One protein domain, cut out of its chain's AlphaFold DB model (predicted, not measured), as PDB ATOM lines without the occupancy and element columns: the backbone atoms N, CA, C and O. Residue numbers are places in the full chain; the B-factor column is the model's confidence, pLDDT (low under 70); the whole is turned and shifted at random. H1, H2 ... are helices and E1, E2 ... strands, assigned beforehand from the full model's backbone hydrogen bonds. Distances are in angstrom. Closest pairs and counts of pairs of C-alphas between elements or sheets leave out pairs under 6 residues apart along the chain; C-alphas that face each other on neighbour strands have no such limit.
ATOM      1  N   TYR A  14      38.418  17.764  21.019       91.50
ATOM      2  CA  TYR A  14      38.788  16.389  20.721       91.50
ATOM      3  C   TYR A  14      38.410  15.477  21.884       91.50
ATOM      4  O   TYR A  14      38.564  15.865  23.042       91.50
ATOM      5  N   GLY A  15      37.958  14.264  21.589       89.00
ATOM      6  CA  GLY A  15      37.750  13.252  22.617       89.00
ATOM      7  C   GLY A  15      39.075  12.817  23.252       89.00
ATOM      8  O   GLY A  15      40.137  12.924  22.630       89.00
ATOM      9  N   LEU A  16      39.010  12.354  24.505       87.12
ATOM     10  CA  LEU A  16      40.182  11.886  25.250       87.12
ATOM     11  C   LEU A  16      40.688  10.560  24.681       87.12
ATOM     12  O   LEU A  16      39.955   9.569  24.648       87.12
ATOM     13  N   GLU A  17      41.957  10.526  24.291       84.94
ATOM     14  CA  GLU A  17      42.652   9.291  23.937       84.94
ATOM     15  C   GLU A  17      43.224   8.600  25.194       84.94
ATOM     16  O   GLU A  17      43.412   9.238  26.237       84.94
ATOM     17  N   PRO A  18      43.508   7.282  25.149       84.38
ATOM     18  CA  PRO A  18      44.086   6.575  26.286       84.38
ATOM     19  C   PRO A  18      45.377   7.234  26.794       84.38
ATOM     20  O   PRO A  18      46.373   7.309  26.078       84.38
ATOM     21  N   GLY A  19      45.367   7.667  28.056       84.81
ATOM     22  CA  GLY A  19      46.497   8.339  28.705       84.81
ATOM     23  C   GLY A  19      46.386   9.864  28.761       84.81
ATOM     24  O   GLY A  19      47.178  10.489  29.462       84.81
ATOM     25  N   GLU A  20      45.400  10.466  28.096       85.56
ATOM     26  CA  GLU A  20      45.110  11.894  28.222       85.56
ATOM     27  C   GLU A  20      44.194  12.185  29.414       85.56
ATOM     28  O   GLU A  20      43.304  11.405  29.755       85.56
ATOM     29  N   THR A  21      44.410  13.334  30.051       86.81
ATOM     30  CA  THR A  21      43.688  13.756  31.263       86.81
ATOM     31  C   THR A  21      42.879  15.037  31.078       86.81
ATOM     32  O   THR A  21      42.117  15.407  31.968       86.81
ATOM     33  N   CYS A  22      43.026  15.722  29.944       87.69
ATOM     34  CA  CYS A  22      42.416  17.020  29.680       87.69
ATOM     35  C   CYS A  22      41.926  17.106  28.229       87.69
ATOM     36  O   CYS A  22      42.520  16.533  27.315       87.69
ATOM     37  N   PHE A  23      40.828  17.831  28.017       87.19
ATOM     38  CA  PHE A  23      40.272  18.050  26.686       87.19
ATOM     39  C   PHE A  23      41.029  19.163  25.966       87.19
ATOM     40  O   PHE A  23      41.197  20.264  26.494       87.19
ATOM     41  N   THR A  24      41.424  18.897  24.726       87.88
ATOM     42  CA  THR A  24      42.029  19.893  23.843       87.88
ATOM     43  C   THR A  24      40.981  20.442  22.882       87.88
ATOM     44  O   THR A  24      40.100  19.720  22.409       87.88
ATOM     45  N   HIS A  25      41.041  21.744  22.607       91.25
ATOM     46  CA  HIS A  25      40.143  22.368  21.638       91.25
ATOM     47  C   HIS A  25      40.382  21.821  20.234       91.25
ATOM     48  O   HIS A  25      41.530  21.658  19.818       91.25
ATOM     49  N   ARG A  26      39.295  21.634  19.478       92.62
ATOM     50  CA  ARG A  26      39.389  21.281  18.061       92.62
ATOM     51  C   ARG A  26      40.026  22.425  17.280       92.62
ATOM     52  O   ARG A  26      39.588  23.573  17.376       92.62
ATOM     53  N   SER A  27      41.054  22.110  16.496       93.94
ATOM     54  CA  SER A  27      41.710  23.101  15.642       93.94
ATOM     55  C   SER A  27      40.760  23.610  14.554       93.94
ATOM     56  O   SER A  27      39.831  22.914  14.144       93.94
ATOM     57  N   CYS A  28      41.007  24.813  14.032       96.12
ATOM     58  CA  CYS A  28      40.210  25.338  12.922       96.12
ATOM     59  C   CYS A  28      40.296  24.472  11.659       96.12
ATOM     60  O   CYS A  28      39.307  24.356  10.939       96.12
ATOM     61  N   TYR A  29      41.460  23.860  11.414       96.44
ATOM     62  CA  TYR A  29      41.651  22.945  10.293       96.44
ATOM     63  C   TYR A  29      40.737  21.726  10.441       96.44
ATOM     64  O   TYR A  29      39.904  21.463   9.574       96.44
ATOM     65  N   ASP A  30      40.805  21.046  11.587       96.19
ATOM     66  CA  ASP A  30      39.979  19.864  11.828       96.19
ATOM     67  C   ASP A  30      38.494  20.206  11.934       96.19
ATOM     68  O   ASP A  30      37.659  19.394  11.556       96.19
ATOM     69  N   CYS A  31      38.145  21.412  12.388       97.19
ATOM     70  CA  CYS A  31      36.758  21.862  12.449       97.19
ATOM     71  C   CYS A  31      36.039  21.773  11.098       97.19
ATOM     72  O   CYS A  31      34.860  21.428  11.053       97.19
ATOM     73  N   LEU A  32      36.731  22.108  10.003       97.81
ATOM     74  CA  LEU A  32      36.131  22.100   8.667       97.81
ATOM     75  C   LEU A  32      36.459  20.840   7.865       97.81
ATOM     76  O   LEU A  32      35.723  20.513   6.941       97.81
ATOM     77  N   ASN A  33      37.544  20.140   8.204       96.88
ATOM     78  CA  ASN A  33      38.057  19.040   7.386       96.88
ATOM     79  C   ASN A  33      37.828  17.651   7.994       96.88
ATOM     80  O   ASN A  33      37.873  16.661   7.264       96.88
ATOM     81  N   VAL A  34      37.588  17.552   9.303       94.62
ATOM     82  CA  VAL A  34      37.470  16.268  10.004       94.62
ATOM     83  C   VAL A  34      36.033  16.071  10.500       94.62
ATOM     84  O   VAL A  34      35.554  16.859  11.316       94.62
ATOM     85  N   PRO A  35      35.327  15.014  10.055       91.94
ATOM     86  CA  PRO A  35      33.973  14.738  10.520       91.94
ATOM     87  C   PRO A  35      33.971  14.336  11.998       91.94
ATOM     88  O   PRO A  35      34.853  13.608  12.455       91.94
ATOM     89  N   VAL A  36      32.941  14.762  12.727       92.38
ATOM     90  CA  VAL A  36      32.728  14.433  14.140       92.38
ATOM     91  C   VAL A  36      31.534  13.492  14.242       92.38
ATOM     92  O   VAL A  36      30.440  13.830  13.799       92.38
ATOM     93  N   ALA A  37      31.730  12.306  14.821       88.06
ATOM     94  CA  ALA A  37      30.694  11.271  14.863       88.06
ATOM     95  C   ALA A  37      29.427  11.724  15.614       88.06
ATOM     96  O   ALA A  37      28.314  11.440  15.168       88.06
ATOM     97  N   ALA A  38      29.595  12.470  16.712       86.38
ATOM     98  CA  ALA A  38      28.495  13.024  17.503       86.38
ATOM     99  C   ALA A  38      27.748  14.183  16.809       86.38
ATOM    100  O   ALA A  38      26.606  14.474  17.162       86.38
ATOM    101  N   ASP A  39      28.355  14.808  15.794       90.56
ATOM    102  CA  ASP A  39      27.800  15.923  15.024       90.56
ATOM    103  C   ASP A  39      27.734  15.538  13.527       90.56
ATOM    104  O   ASP A  39      28.491  16.054  12.702       90.56
ATOM    105  N   PRO A  40      26.816  14.634  13.122       89.25
ATOM    106  CA  PRO A  40      26.760  14.114  11.751       89.25
ATOM    107  C   PRO A  40      26.383  15.175  10.708       89.25
ATOM    108  O   PRO A  40      26.581  14.970   9.514       89.25
ATOM    109  N   GLN A  41      25.835  16.314  11.146       92.12
ATOM    110  CA  GLN A  41      25.596  17.470  10.282       92.12
ATOM    111  C   GLN A  41      26.847  18.332  10.077       92.12
ATOM    112  O   GLN A  41      26.763  19.350   9.406       92.12
ATOM    113  N   GLY A  42      27.997  17.933  10.622       94.12
ATOM    114  CA  GLY A  42      29.242  18.684  10.583       94.12
ATOM    115  C   GLY A  42      29.321  19.763  11.662       94.12
ATOM    116  O   GLY A  42      28.438  19.912  12.509       94.12
ATOM    117  N   CYS A  43      30.401  20.535  11.598       98.00
ATOM    118  CA  CYS A  43      30.686  21.632  12.513       98.00
ATOM    119  C   CYS A  43      30.600  22.991  11.813       98.00
ATOM    120  O   CYS A  43      30.604  23.091  10.585       98.00
ATOM    121  N   VAL A  44      30.554  24.056  12.606       98.12
ATOM    122  CA  VAL A  44      30.676  25.437  12.145       98.12
ATOM    123  C   VAL A  44      31.834  26.114  12.865       98.12
ATOM    124  O   VAL A  44      31.912  26.117  14.095       98.12
ATOM    125  N   LEU A  45      32.738  26.708  12.095       97.56
ATOM    126  CA  LEU A  45      33.798  27.554  12.627       97.56
ATOM    127  C   LEU A  45      33.273  28.985  12.765       97.56
ATOM    128  O   LEU A  45      32.700  29.541  11.828       97.56
ATOM    129  N   SER A  46      33.466  29.589  13.933       94.19
ATOM    130  CA  SER A  46      33.150  31.002  14.174       94.19
ATOM    131  C   SER A  46      34.273  31.932  13.708       94.19
ATOM    132  O   SER A  46      35.429  31.522  13.587       94.19
ATOM    133  N   GLN A  47      33.971  33.225  13.582       90.50
ATOM    134  CA  GLN A  47      34.958  34.266  13.278       90.50
ATOM    135  C   GLN A  47      36.081  34.396  14.319       90.50
ATOM    136  O   GLN A  47      37.102  35.024  14.057       90.50
ATOM    137  N   PHE A  48      35.895  33.822  15.511       90.19
ATOM    138  CA  PHE A  48      36.882  33.848  16.587       90.19
ATOM    139  C   PHE A  48      37.766  32.599  16.628       90.19
ATOM    140  O   PHE A  48      38.669  32.531  17.457       90.19
ATOM    141  N   GLY A  49      37.546  31.627  15.739       92.56
ATOM    142  CA  GLY A  49      38.299  30.375  15.725       92.56
ATOM    143  C   GLY A  49      37.767  29.316  16.694       92.56
ATOM    144  O   GLY A  49      38.456  28.337  16.956       92.56
ATOM    145  N   TYR A  50      36.554  29.490  17.234       93.81
ATOM    146  CA  TYR A  50      35.864  28.418  17.956       93.81
ATOM    147  C   TYR A  50      35.123  27.520  16.983       93.81
ATOM    148  O   TYR A  50      34.338  28.017  16.168       93.81
ATOM    149  N   CYS A  51      35.336  26.218  17.123       96.19
ATOM    150  CA  CYS A  51      34.556  25.207  16.441       96.19
ATOM    151  C   CYS A  51      33.316  24.851  17.268       96.19
ATOM    152  O   CYS A  51      33.405  24.615  18.472       96.19
ATOM    153  N   MET A  52      32.147  24.859  16.640       96.62
ATOM    154  CA  MET A  52      30.856  24.682  17.303       96.62
ATOM    155  C   MET A  52      29.992  23.701  16.514       96.62
ATOM    156  O   MET A  52      30.236  23.452  15.335       96.62
ATOM    157  N   SER A  53      28.965  23.155  17.160       96.25
ATOM    158  CA  SER A  53      27.972  22.325  16.475       96.25
ATOM    159  C   SER A  53      27.160  23.158  15.477       96.25
ATOM    160  O   SER A  53      26.870  24.333  15.724       96.25
ATOM    161  N   MET A  54      26.747  22.540  14.368       96.38
ATOM    162  CA  MET A  54      25.933  23.185  13.328       96.38
ATOM    163  C   MET A  54      24.586  23.727  13.826       96.38
ATOM    164  O   MET A  54      23.991  24.567  13.158       96.38
ATOM    165  N   VAL A  55      24.125  23.347  15.023       95.75
ATOM    166  CA  VAL A  55      22.948  23.967  15.663       95.75
ATOM    167  C   VAL A  55      23.117  25.472  15.926       95.75
ATOM    168  O   VAL A  55      22.124  26.176  16.087       95.75
ATOM    169  N   PHE A  56      24.359  25.973  15.959       96.12
ATOM    170  CA  PHE A  56      24.687  27.394  16.137       96.12
ATOM    171  C   PHE A  56      24.956  28.136  14.821       96.12
ATOM    172  O   PHE A  56      25.337  29.311  14.843       96.12
ATOM    173  N   TYR A  57      24.793  27.466  13.679       96.50
ATOM    174  CA  TYR A  57      24.970  28.091  12.377       96.50
ATOM    175  C   TYR A  57      23.842  29.096  12.089       96.50
ATOM    176  O   TYR A  57      22.658  28.763  12.138       96.50
ATOM    177  N   ASP A  58      24.221  30.323  11.745       94.44
ATOM    178  CA  ASP A  58      23.345  31.373  11.235       94.44
ATOM    179  C   ASP A  58      23.729  31.673   9.785       94.44
ATOM    180  O   ASP A  58      24.789  32.235   9.500       94.44
ATOM    181  N   TYR A  59      22.832  31.347   8.852       92.62
ATOM    182  CA  TYR A  59      23.046  31.564   7.420       92.62
ATOM    183  C   TYR A  59      23.304  33.035   7.055       92.62
ATOM    184  O   TYR A  59      23.901  33.320   6.020       92.62
ATOM    185  N   LYS A  60      22.883  33.998   7.887       91.19
ATOM    186  CA  LYS A  60      23.159  35.427   7.659       91.19
ATOM    187  C   LYS A  60      24.612  35.798   7.944       91.19
ATOM    188  O   LYS A  60      25.070  36.847   7.486       91.19
ATOM    189  N   LEU A  61      25.304  34.970   8.723       92.31
ATOM    190  CA  LEU A  61      26.719  35.103   9.046       92.31
ATOM    191  C   LEU A  61      27.595  34.232   8.145       92.31
ATOM    192  O   LEU A  61      28.815  34.304   8.250       92.31
ATOM    193  N   ASP A  62      27.015  33.424   7.256       94.00
ATOM    194  CA  ASP A  62      27.789  32.628   6.310       94.00
ATOM    195  C   ASP A  62      28.685  33.536   5.467       94.00
ATOM    196  O   ASP A  62      28.202  34.446   4.789       94.00
ATOM    197  N   TYR A  63      29.993  33.276   5.512       92.75
ATOM    198  CA  TYR A  63      31.008  34.105   4.863       92.75
ATOM    199  C   TYR A  63      30.788  34.304   3.354       92.75
ATOM    200  O   TYR A  63      31.312  35.257   2.780       92.75
ATOM    201  N   ARG A  64      29.993  33.442   2.708       90.81
ATOM    202  CA  ARG A  64      29.686  33.503   1.272       90.81
ATOM    203  C   ARG A  64      28.490  34.384   0.943       90.81
ATOM    204  O   ARG A  64      28.335  34.787  -0.207       90.81
ATOM    205  N   THR A  65      27.617  34.647   1.913       88.94
ATOM    206  CA  THR A  65      26.340  35.344   1.691       88.94
ATOM    207  C   THR A  65      26.156  36.555   2.599       88.94
ATOM    208  O   THR A  65      25.044  37.084   2.699       88.94
ATOM    209  N   THR A  66      27.212  37.006   3.283       80.75
ATOM    210  CA  THR A  66      27.090  38.129   4.210       80.75
ATOM    211  C   THR A  66      26.661  39.412   3.499       80.75
ATOM    212  O   THR A  66      27.090  39.747   2.397       80.75
ATOM    213  N   SER A  67      25.775  40.156   4.156       81.12
ATOM    214  CA  SER A  67      25.218  41.412   3.653       81.12
ATOM    215  C   SER A  67      25.043  42.428   4.783       81.12
ATOM    216  O   SER A  67      25.256  42.128   5.963       81.12
ATOM    217  N   GLY A  68      24.691  43.666   4.427       82.62
ATOM    218  CA  GLY A  68      24.516  44.754   5.390       82.62
ATOM    219  C   GLY A  68      25.804  45.032   6.183       82.62
ATOM    220  O   GLY A  68      26.864  45.142   5.569       82.62
ATOM    221  N   PRO A  69      25.761  45.135   7.526       76.62
ATOM    222  CA  PRO A  69      26.949  45.435   8.334       76.62
ATOM    223  C   PRO A  69      28.023  44.332   8.294       76.62
ATOM    224  O   PRO A  69      29.171  44.588   8.653       76.62
ATOM    225  N   ASN A  70      27.670  43.126   7.832       79.69
ATOM    226  CA  ASN A  70      28.592  42.002   7.660       79.69
ATOM    227  C   ASN A  70      29.070  41.833   6.217       79.69
ATOM    228  O   ASN A  70      29.818  40.895   5.952       79.69
ATOM    229  N   ALA A  71      28.662  42.702   5.285       83.38
ATOM    230  CA  ALA A  71      29.182  42.662   3.923       83.38
ATOM    231  C   ALA A  71      30.715  42.722   3.967       83.38
ATOM    232  O   ALA A  71      31.282  43.613   4.607       83.38
ATOM    233  N   ASP A  72      31.364  41.753   3.328       83.56
ATOM    234  CA  ASP A  72      32.815  41.708   3.223       83.56
ATOM    235  C   ASP A  72      33.238  42.034   1.789       83.56
ATOM    236  O   ASP A  72      32.639  41.581   0.817       83.56
ATOM    237  N   SER A  73      34.295  42.829   1.665       80.62
ATOM    238  CA  SER A  73      34.985  43.068   0.399       80.62
ATOM    239  C   SER A  73      35.778  41.852  -0.101       80.62
ATOM    240  O   SER A  73      36.306  41.897  -1.210       80.62
ATOM    241  N   GLY A  74      35.916  40.806   0.722       77.69
ATOM    242  CA  GLY A  74      36.747  39.631   0.448       77.69
ATOM    243  C   GLY A  74      38.250  39.908   0.564       77.69
ATOM    244  O   GLY A  74      39.058  39.038   0.254       77.69
ATOM    245  N   SER A  75      38.635  41.116   0.990       86.56
ATOM    246  CA  SER A  75      40.028  41.501   1.198       86.56
ATOM    247  C   SER A  75      40.443  41.255   2.650       86.56
ATOM    248  O   SER A  75      39.831  41.837   3.553       86.56
ATOM    249  N   PRO A  76      41.533  40.505   2.902       86.88
ATOM    250  CA  PRO A  76      42.033  40.281   4.257       86.88
ATOM    251  C   PRO A  76      42.677  41.536   4.875       86.88
ATOM    252  O   PRO A  76      42.983  41.547   6.064       86.88
ATOM    253  N   HIS A  77      42.855  42.605   4.088       86.94
ATOM    254  CA  HIS A  77      43.419  43.889   4.525       86.94
ATOM    255  C   HIS A  77      42.351  44.966   4.777       86.94
ATOM    256  O   HIS A  77      42.670  46.042   5.282       86.94
ATOM    257  N   ASN A  78      41.086  44.711   4.417       85.19
ATOM    258  CA  ASN A  78      39.994  45.666   4.601       85.19
ATOM    259  C   ASN A  78      39.073  45.242   5.748       85.19
ATOM    260  O   ASN A  78      38.218  44.370   5.604       85.19
ATOM    261  N   PHE A  79      39.206  45.939   6.872       81.69
ATOM    262  CA  PHE A  79      38.447  45.688   8.101       81.69
ATOM    263  C   PHE A  79      37.138  46.476   8.199       81.69
ATOM    264  O   PHE A  79      36.504  46.500   9.252       81.69
ATOM    265  N   THR A  80      36.722  47.119   7.108       82.31
ATOM    266  CA  THR A  80      35.405  47.751   7.019       82.31
ATOM    267  C   THR A  80      34.360  46.684   6.705       82.31
ATOM    268  O   THR A  80      34.391  46.092   5.628       82.31
ATOM    269  N   GLY A  81      33.432  46.436   7.632       80.94
ATOM    270  CA  GLY A  81      32.434  45.367   7.492       80.94
ATOM    271  C   GLY A  81      33.014  43.964   7.714       80.94
ATOM    272  O   GLY A  81      34.144  43.810   8.184       80.94
ATOM    273  N   GLY A  82      32.236  42.927   7.393       80.00
ATOM    274  CA  GLY A  82      32.636  41.526   7.600       80.00
ATOM    275  C   GLY A  82      32.885  41.155   9.064       80.00
ATOM    276  O   GLY A  82      33.773  40.379   9.372       80.00
ATOM    277  N   LEU A  83      32.165  41.764  10.009       82.69
ATOM    278  CA  LEU A  83      32.483  41.610  11.436       82.69
ATOM    279  C   LEU A  83      32.208  40.201  11.976       82.69
ATOM    280  O   LEU A  83      32.835  39.771  12.942       82.69
ATOM    281  N   TYR A  84      31.253  39.502  11.371       86.88
ATOM    282  CA  TYR A  84      30.747  38.230  11.859       86.88
ATOM    283  C   TYR A  84      30.629  37.258  10.689       86.88
ATOM    284  O   TYR A  84      29.714  37.365   9.871       86.88
ATOM    285  N   HIS A  85      31.580  36.329  10.628       92.00
ATOM    286  CA  HIS A  85      31.634  35.259   9.645       92.00
ATOM    287  C   HIS A  85      31.555  33.896  10.320       92.00
ATOM    288  O   HIS A  85      32.220  33.634  11.320       92.00
ATOM    289  N   GLN A  86      30.761  33.015   9.734       95.06
ATOM    290  CA  GLN A  86      30.704  31.609  10.070       95.06
ATOM    291  C   GLN A  86      31.050  30.777   8.840       95.06
ATOM    292  O   GLN A  86      30.678  31.118   7.713       95.06
ATOM    293  N   TYR A  87      31.756  29.677   9.078       96.81
ATOM    294  CA  TYR A  87      32.265  28.788   8.041       96.81
ATOM    295  C   TYR A  87      31.718  27.381   8.318       96.81
ATOM    296  O   TYR A  87      32.221  26.696   9.211       96.81
ATOM    297  N   PRO A  88      30.637  26.958   7.639       97.56
ATOM    298  CA  PRO A  88      30.028  25.656   7.883       97.56
ATOM    299  C   PRO A  88      30.795  24.550   7.138       97.56
ATOM    300  O   PRO A  88      30.929  24.602   5.910       97.56
ATOM    301  N   ALA A  89      31.246  23.521   7.862       97.38
ATOM    302  CA  ALA A  89      32.059  22.411   7.344       97.38
ATOM    303  C   ALA A  89      31.361  21.612   6.230       97.38
ATOM    304  O   ALA A  89      32.004  21.062   5.345       97.38
ATOM    305  N   VAL A  90      30.023  21.604   6.208       95.56
ATOM    306  CA  VAL A  90      29.228  20.912   5.170       95.56
ATOM    307  C   VAL A  90      29.472  21.430   3.755       95.56
ATOM    308  O   VAL A  90      29.098  20.778   2.784       95.56
ATOM    309  N   SER A  91      30.022  22.635   3.620       95.31
ATOM    310  CA  SER A  91      30.211  23.275   2.315       95.31
ATOM    311  C   SER A  91      31.426  24.200   2.267       95.31
ATOM    312  O   SER A  91      31.523  25.039   1.373       95.31
ATOM    313  N   THR A  92      32.332  24.043   3.233       96.69
ATOM    314  CA  THR A  92      33.565  24.819   3.374       96.69
ATOM    315  C   THR A  92      34.652  23.894   3.887       96.69
ATOM    316  O   THR A  92      34.417  23.158   4.837       96.69
ATOM    317  N   THR A  93      35.842  23.972   3.306       97.31
ATOM    318  CA  THR A  93      37.038  23.285   3.805       97.31
ATOM    319  C   THR A  93      38.049  24.306   4.302       97.31
ATOM    320  O   THR A  93      38.094  25.439   3.814       97.31
ATOM    321  N   TYR A  94      38.873  23.923   5.273       97.44
ATOM    322  CA  TYR A  94      40.005  24.738   5.705       97.44
ATOM    323  C   TYR A  94      41.215  24.433   4.818       97.44
ATOM    324  O   TYR A  94      41.449  23.270   4.481       97.44
ATOM    325  N   CYS A  95      41.981  25.446   4.417       97.56
ATOM    326  CA  CYS A  95      43.146  25.207   3.563       97.56
ATOM    327  C   CYS A  95      44.296  24.528   4.313       97.56
ATOM    328  O   CYS A  95      44.449  24.667   5.526       97.56
ATOM    329  N   GLU A  96      45.179  23.870   3.565       95.81
ATOM    330  CA  GLU A  96      46.468  23.429   4.094       95.81
ATOM    331  C   GLU A  96      47.294  24.610   4.609       95.81
ATOM    332  O   GLU A  96      47.291  25.697   4.028       95.81
ATOM    333  N   ALA A  97      48.083  24.378   5.660       92.81
ATOM    334  CA  ALA A  97      48.924  25.418   6.257       92.81
ATOM    335  C   ALA A  97      49.951  26.012   5.271       92.81
ATOM    336  O   ALA A  97      50.415  27.136   5.461       92.81
ATOM    337  N   THR A  98      50.306  25.264   4.222       94.62
ATOM    338  CA  THR A  98      51.229  25.685   3.161       94.62
ATOM    339  C   THR A  98      50.547  26.404   1.998       94.62
ATOM    340  O   THR A  98      51.245  26.827   1.076       94.62
ATOM    341  N   ASP A  99      49.215  26.524   1.989       96.50
ATOM    342  CA  ASP A  99      48.513  27.282   0.952       96.50
ATOM    343  C   ASP A  99      48.959  28.759   1.003       96.50
ATOM    344  O   ASP A  99      49.001  29.345   2.093       96.50
ATOM    345  N   PRO A 100      49.299  29.387  -0.140       95.69
ATOM    346  CA  PRO A 100      49.731  30.783  -0.170       95.69
ATOM    347  C   PRO A 100      48.762  31.749   0.524       95.69
ATOM    348  O   PRO A 100      49.217  32.680   1.188       95.69
ATOM    349  N   ALA A 101      47.450  31.506   0.437       93.69
ATOM    350  CA  ALA A 101      46.442  32.318   1.110       93.69
ATOM    351  C   ALA A 101      46.528  32.179   2.637       93.69
ATOM    352  O   ALA A 101      46.398  33.169   3.353       93.69
ATOM    353  N   CYS A 102      46.807  30.977   3.152       94.62
ATOM    354  CA  CYS A 102      47.030  30.743   4.581       94.62
ATOM    355  C   CYS A 102      48.320  31.400   5.078       94.62
ATOM    356  O   CYS A 102      48.327  31.991   6.158       94.62
ATOM    357  N   LEU A 103      49.399  31.344   4.290       94.75
ATOM    358  CA  LEU A 103      50.655  32.020   4.625       94.75
ATOM    359  C   LEU A 103      50.467  33.540   4.715       94.75
ATOM    360  O   LEU A 103      50.931  34.159   5.676       94.75
ATOM    361  N   GLU A 104      49.747  34.132   3.760       93.31
ATOM    362  CA  GLU A 104      49.393  35.552   3.794       93.31
ATOM    363  C   GLU A 104      48.514  35.877   5.012       93.31
ATOM    364  O   GLU A 104      48.858  36.758   5.804       93.31
ATOM    365  N   CYS A 105      47.426  35.130   5.219       92.50
ATOM    366  CA  CYS A 105      46.514  35.328   6.346       92.50
ATOM    367  C   CYS A 105      47.222  35.276   7.703       92.50
ATOM    368  O   CYS A 105      46.987  36.131   8.559       92.50
ATOM    369  N   ASN A 106      48.121  34.311   7.895       92.44
ATOM    370  CA  ASN A 106      48.888  34.174   9.129       92.44
ATOM    371  C   ASN A 106      49.836  35.362   9.341       92.44
ATOM    372  O   ASN A 106      49.946  35.876  10.455       92.44
ATOM    373  N   ALA A 107      50.490  35.849   8.280       92.38
ATOM    374  CA  ALA A 107      51.345  37.032   8.365       92.38
ATOM    375  C   ALA A 107      50.547  38.285   8.765       92.38
ATOM    376  O   ALA A 107      50.992  39.063   9.616       92.38
ATOM    377  N   ILE A 108      49.347  38.454   8.202       91.50
ATOM    378  CA  ILE A 108      48.425  39.542   8.547       91.50
ATOM    379  C   ILE A 108      47.983  39.424  10.013       91.50
ATOM    380  O   ILE A 108      48.105  40.388  10.775       91.50
ATOM    381  N   ALA A 109      47.526  38.239  10.428       90.75
ATOM    382  CA  ALA A 109      47.077  37.962  11.791       90.75
ATOM    383  C   ALA A 109      48.157  38.305  12.831       90.75
ATOM    384  O   ALA A 109      47.888  39.033  13.792       90.75
ATOM    385  N   LEU A 110      49.399  37.867  12.598       89.44
ATOM    386  CA  LEU A 110      50.544  38.148  13.468       89.44
ATOM    387  C   LEU A 110      50.896  39.637  13.532       89.44
ATOM    388  O   LEU A 110      51.217  40.147  14.608       89.44
ATOM    389  N   ASN A 111      50.842  40.353  12.406       89.88
ATOM    390  CA  ASN A 111      51.116  41.789  12.388       89.88
ATOM    391  C   ASN A 111      50.102  42.548  13.257       89.88
ATOM    392  O   ASN A 111      50.481  43.335  14.127       89.88
ATOM    393  N   TYR A 112      48.813  42.243  13.100       84.19
ATOM    394  CA  TYR A 112      47.761  42.875  13.893       84.19
ATOM    395  C   TYR A 112      47.732  42.420  15.354       84.19
ATOM    396  O   TYR A 112      47.287  43.181  16.214       84.19
ATOM    397  N   ALA A 113      48.275  41.240  15.671       81.88
ATOM    398  CA  ALA A 113      48.503  40.814  17.050       81.88
ATOM    399  C   ALA A 113      49.462  41.713  17.807       81.88
ATOM    400  O   ALA A 113      49.186  42.059  18.954       81.88
ATOM    401  N   ARG A 114      50.537  42.152  17.156       83.50
ATOM    402  CA  ARG A 114      51.509  43.071  17.761       83.50
ATOM    403  C   ARG A 114      50.946  44.475  17.975       83.50
ATOM    404  O   ARG A 114      51.452  45.204  18.817       83.50
ATOM    405  N   GLN A 115      49.916  44.847  17.219       84.19
ATOM    406  CA  GLN A 115      49.269  46.163  17.273       84.19
ATOM    407  C   GLN A 115      48.038  46.194  18.191       84.19
ATOM    408  O   GLN A 115      47.341  47.201  18.242       84.19
ATOM    409  N   ASP A 116      47.729  45.076  18.852       79.38
ATOM    410  CA  ASP A 116      46.514  44.870  19.643       79.38
ATOM    411  C   ASP A 116      45.198  45.200  18.905       79.38
ATOM    412  O   ASP A 116      44.166  45.521  19.493       79.38
ATOM    413  N   ASN A 117      45.188  45.066  17.576       80.81
ATOM    414  CA  ASN A 117      43.998  45.343  16.785       80.81
ATOM    415  C   ASN A 117      43.038  44.146  16.870       80.81
ATOM    416  O   ASN A 117      43.195  43.131  16.186       80.81
ATOM    417  N   PHE A 118      42.065  44.227  17.777       78.12
ATOM    418  CA  PHE A 118      41.098  43.153  18.011       78.12
ATOM    419  C   PHE A 118      40.258  42.835  16.770       78.12
ATOM    420  O   PHE A 118      40.136  41.661  16.412       78.12
ATOM    421  N   LEU A 119      39.723  43.865  16.106       76.06
ATOM    422  CA  LEU A 119      38.888  43.702  14.914       76.06
ATOM    423  C   LEU A 119      39.675  42.988  13.822       76.06
ATOM    424  O   LEU A 119      39.228  41.968  13.313       76.06
ATOM    425  N   ALA A 120      40.897  43.442  13.551       71.56
ATOM    426  CA  ALA A 120      41.693  42.854  12.487       71.56
ATOM    427  C   ALA A 120      42.030  41.376  12.711       71.56
ATOM    428  O   ALA A 120      42.107  40.599  11.770       71.56
ATOM    429  N   ARG A 121      42.147  40.953  13.970       74.25
ATOM    430  CA  ARG A 121      42.415  39.557  14.321       74.25
ATOM    431  C   ARG A 121      41.192  38.648  14.342       74.25
ATOM    432  O   ARG A 121      41.367  37.465  14.610       74.25
ATOM    433  N   SER A 122      39.973  39.167  14.220       76.31
ATOM    434  CA  SER A 122      38.753  38.403  14.541       76.31
ATOM    435  C   SER A 122      37.650  38.471  13.492       76.31
ATOM    436  O   SER A 122      36.585  37.907  13.708       76.31
ATOM    437  N   THR A 123      37.883  39.158  12.373       82.94
ATOM    438  CA  THR A 123      36.818  39.440  11.400       82.94
ATOM    439  C   THR A 123      37.182  39.087   9.964       82.94
ATOM    440  O   THR A 123      36.357  39.270   9.083       82.94
ATOM    441  N   LYS A 124      38.394  38.593   9.678       90.31
ATOM    442  CA  LYS A 124      38.821  38.347   8.292       90.31
ATOM    443  C   LYS A 124      39.311  36.936   8.039       90.31
ATOM    444  O   LYS A 124      39.720  36.211   8.949       90.31
ATOM    445  N   PHE A 125      39.283  36.599   6.759       93.00
ATOM    446  CA  PHE A 125      39.721  35.336   6.203       93.00
ATOM    447  C   PHE A 125      40.373  35.550   4.832       93.00
ATOM    448  O   PHE A 125      40.211  36.599   4.209       93.00
ATOM    449  N   CYS A 126      41.091  34.536   4.365       94.31
ATOM    450  CA  CYS A 126      41.634  34.432   3.018       94.31
ATOM    451  C   CYS A 126      41.021  33.214   2.332       94.31
ATOM    452  O   CYS A 126      40.684  32.227   2.990       94.31
ATOM    453  N   LEU A 127      40.906  33.289   1.008       95.00
ATOM    454  CA  LEU A 127      40.446  32.188   0.170       95.00
ATOM    455  C   LEU A 127      41.631  31.586  -0.580       95.00
ATOM    456  O   LEU A 127      42.328  32.294  -1.306       95.00
ATOM    457  N   GLY A 128      41.844  30.287  -0.388       94.62
ATOM    458  CA  GLY A 128      42.837  29.520  -1.132       94.62
ATOM    459  C   GLY A 128      42.379  29.215  -2.556       94.62
ATOM    460  O   GLY A 128      41.229  29.448  -2.941       94.62
ATOM    461  N   GLN A 129      43.278  28.641  -3.354       87.50
ATOM    462  CA  GLN A 129      43.039  28.401  -4.785       87.50
ATOM    463  C   GLN A 129      41.871  27.441  -5.064       87.50
ATOM    464  O   GLN A 129      41.218  27.547  -6.100       87.50
ATOM    465  N   SER A 130      41.591  26.517  -4.143       90.44
ATOM    466  CA  SER A 130      40.481  25.559  -4.230       90.44
ATOM    467  C   SER A 130      39.159  26.089  -3.660       90.44
ATOM    468  O   SER A 130      38.174  25.353  -3.628       90.44
ATOM    469  N   GLY A 131      39.121  27.341  -3.190       92.31
ATOM    470  CA  GLY A 131      37.980  27.900  -2.462       92.31
ATOM    471  C   GLY A 131      37.919  27.501  -0.983       92.31
ATOM    472  O   GLY A 131      36.943  27.833  -0.310       92.31
ATOM    473  N   CYS A 132      38.947  26.817  -0.469       96.62
ATOM    474  CA  CYS A 132      39.138  26.609   0.964       96.62
ATOM    475  C   CYS A 132      39.372  27.944   1.693       96.62
ATOM    476  O   CYS A 132      39.728  28.952   1.074       96.62
ATOM    477  N   VAL A 133      39.199  27.953   3.015       96.06
ATOM    478  CA  VAL A 133      39.315  29.160   3.841       96.06
ATOM    479  C   VAL A 133      40.468  29.083   4.844       96.06
ATOM    480  O   VAL A 133      40.760  28.024   5.396       96.06
ATOM    481  N   CYS A 134      41.093  30.229   5.110       95.31
ATOM    482  CA  CYS A 134      42.024  30.451   6.217       95.31
ATOM    483  C   CYS A 134      41.519  31.632   7.038       95.31
ATOM    484  O   CYS A 134      41.337  32.712   6.484       95.31
ATOM    485  N   VAL A 135      41.297  31.472   8.340       94.12
ATOM    486  CA  VAL A 135      40.711  32.533   9.177       94.12
ATOM    487  C   VAL A 135      41.801  33.170  10.030       94.12
ATOM    488  O   VAL A 135      42.574  32.463  10.672       94.12
ATOM    489  N   LEU A 136      41.861  34.503  10.090       92.56
ATOM    490  CA  LEU A 136      42.927  35.209  10.820       92.56
ATOM    491  C   LEU A 136      42.947  34.847  12.310       92.56
ATOM    492  O   LEU A 136      44.008  34.768  12.924       92.56
ATOM    493  N   SER A 137      41.776  34.601  12.900       91.81
ATOM    494  CA  SER A 137      41.649  34.224  14.308       91.81
ATOM    495  C   SER A 137      42.217  32.846  14.637       91.81
ATOM    496  O   SER A 137      42.382  32.545  15.815       91.81
ATOM    497  N   CYS A 138      42.463  32.020  13.622       93.00
ATOM    498  CA  CYS A 138      42.972  30.661  13.750       93.00
ATOM    499  C   CYS A 138      44.498  30.584  13.721       93.00
ATOM    500  O   CYS A 138      45.053  29.499  13.886       93.00
ATOM    501  N   GLU A 139      45.187  31.714  13.530       92.50
ATOM    502  CA  GLU A 139      46.625  31.761  13.763       92.50
ATOM    503  C   GLU A 139      46.899  31.438  15.251       92.50
ATOM    504  O   GLU A 139      46.268  32.039  16.125       92.50
ATOM    505  N   PRO A 140      47.805  30.494  15.575       87.44
ATOM    506  CA  PRO A 140      47.973  29.987  16.940       87.44
ATOM    507  C   PRO A 140      48.260  31.050  18.008       87.44
ATOM    508  O   PRO A 140      47.726  30.975  19.117       87.44
ATOM    509  N   THR A 141      49.084  32.052  17.697       85.81
ATOM    510  CA  THR A 141      49.420  33.131  18.638       85.81
ATOM    511  C   THR A 141      48.193  33.978  18.947       85.81
ATOM    512  O   THR A 141      47.935  34.308  20.101       85.81
ATOM    513  N   VAL A 142      47.422  34.304  17.916       85.75
ATOM    514  CA  VAL A 142      46.179  35.063  17.990       85.75
ATOM    515  C   VAL A 142      45.077  34.279  18.705       85.75
ATOM    516  O   VAL A 142      44.337  34.857  19.503       85.75
ATOM    517  N   TRP A 143      44.971  32.981  18.442       85.25
ATOM    518  CA  TRP A 143      43.988  32.098  19.061       85.25
ATOM    519  C   TRP A 143      44.247  31.942  20.563       85.25
ATOM    520  O   TRP A 143      43.339  32.149  21.369       85.25
ATOM    521  N   ARG A 144      45.512  31.736  20.959       82.38
ATOM    522  CA  ARG A 144      45.925  31.612  22.367       82.38
ATOM    523  C   ARG A 144      45.588  32.839  23.218       82.38
ATOM    524  O   ARG A 144      45.367  32.705  24.414       82.38
ATOM    525  N   LEU A 145      45.497  34.032  22.627       78.88
ATOM    526  CA  LEU A 145      45.065  35.241  23.347       78.88
ATOM    527  C   LEU A 145      43.584  35.211  23.763       78.88
ATOM    528  O   LEU A 145      43.141  36.097  24.491       78.88
ATOM    529  N   ARG A 146      42.798  34.250  23.267       75.81
ATOM    530  CA  ARG A 146      41.339  34.194  23.439       75.81
ATOM    531  C   ARG A 146      40.830  32.892  24.033       75.81
ATOM    532  O   ARG A 146      39.645  32.789  24.342       75.81
TER     533      ARG A 146
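AT A GLANCE: This is residues 14 to 146 of the 211 residues of an uncharacterized protein of Phytophthora infestans (strain T30-4) (UniProt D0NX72). With little regular structure, loops surround two small units: H1 packs on the sheet E2 E1 E3, and H2, with H3 at one end, packs on the hairpin E4 E5. The 133 printed residues have three named helices and five strands, H1 E1 E2 E3 H2 E4 E5 H3, both sheets antiparallel, class mixed, 42 residues in named elements. It is compact, radius of gyration of the C-alphas 14.5 A, spanning 45 by 31 by 26 A.

IN THESE COORDINATES: H1 is residues 28 to 33, from C-alpha 28 at (40.210, 25.338, 12.922); E1 43 to 46, E2 51 to 53, E3 86 to 88; H2 100 to 114, 21.8 A; E4 125 to 127, E5 133 to 135; H3 140 to 144, to C-alpha 144 at (45.925, 31.612, 22.367).

HOW THE PARTS SIT: H1 is on its sheet, height 8.5 A. Within hydrogen-bond range are N 44 and O 52, 2.8 A, in hairpin E1 E2; N 45 and O 87, 2.9 A, between E1 and E3; N 126 and O 134, 2.8 A, in hairpin E4 E5. The closest C-alphas of H2 and E5, Cys 102 and Cys 134, are 5.3 A apart. H2 touches H3 with residues 109 to 113 alone, closest C-alphas Ala 113 and Val 142, 6.3 A. Every O i to N i+4 pair is in range in H2 and H3, 1 of 2 in H1.

THE WHOLE: The printed part has no cut; links E2 to E3 and E3 to H2 are long; no printed residue is under 70 in pLDDT.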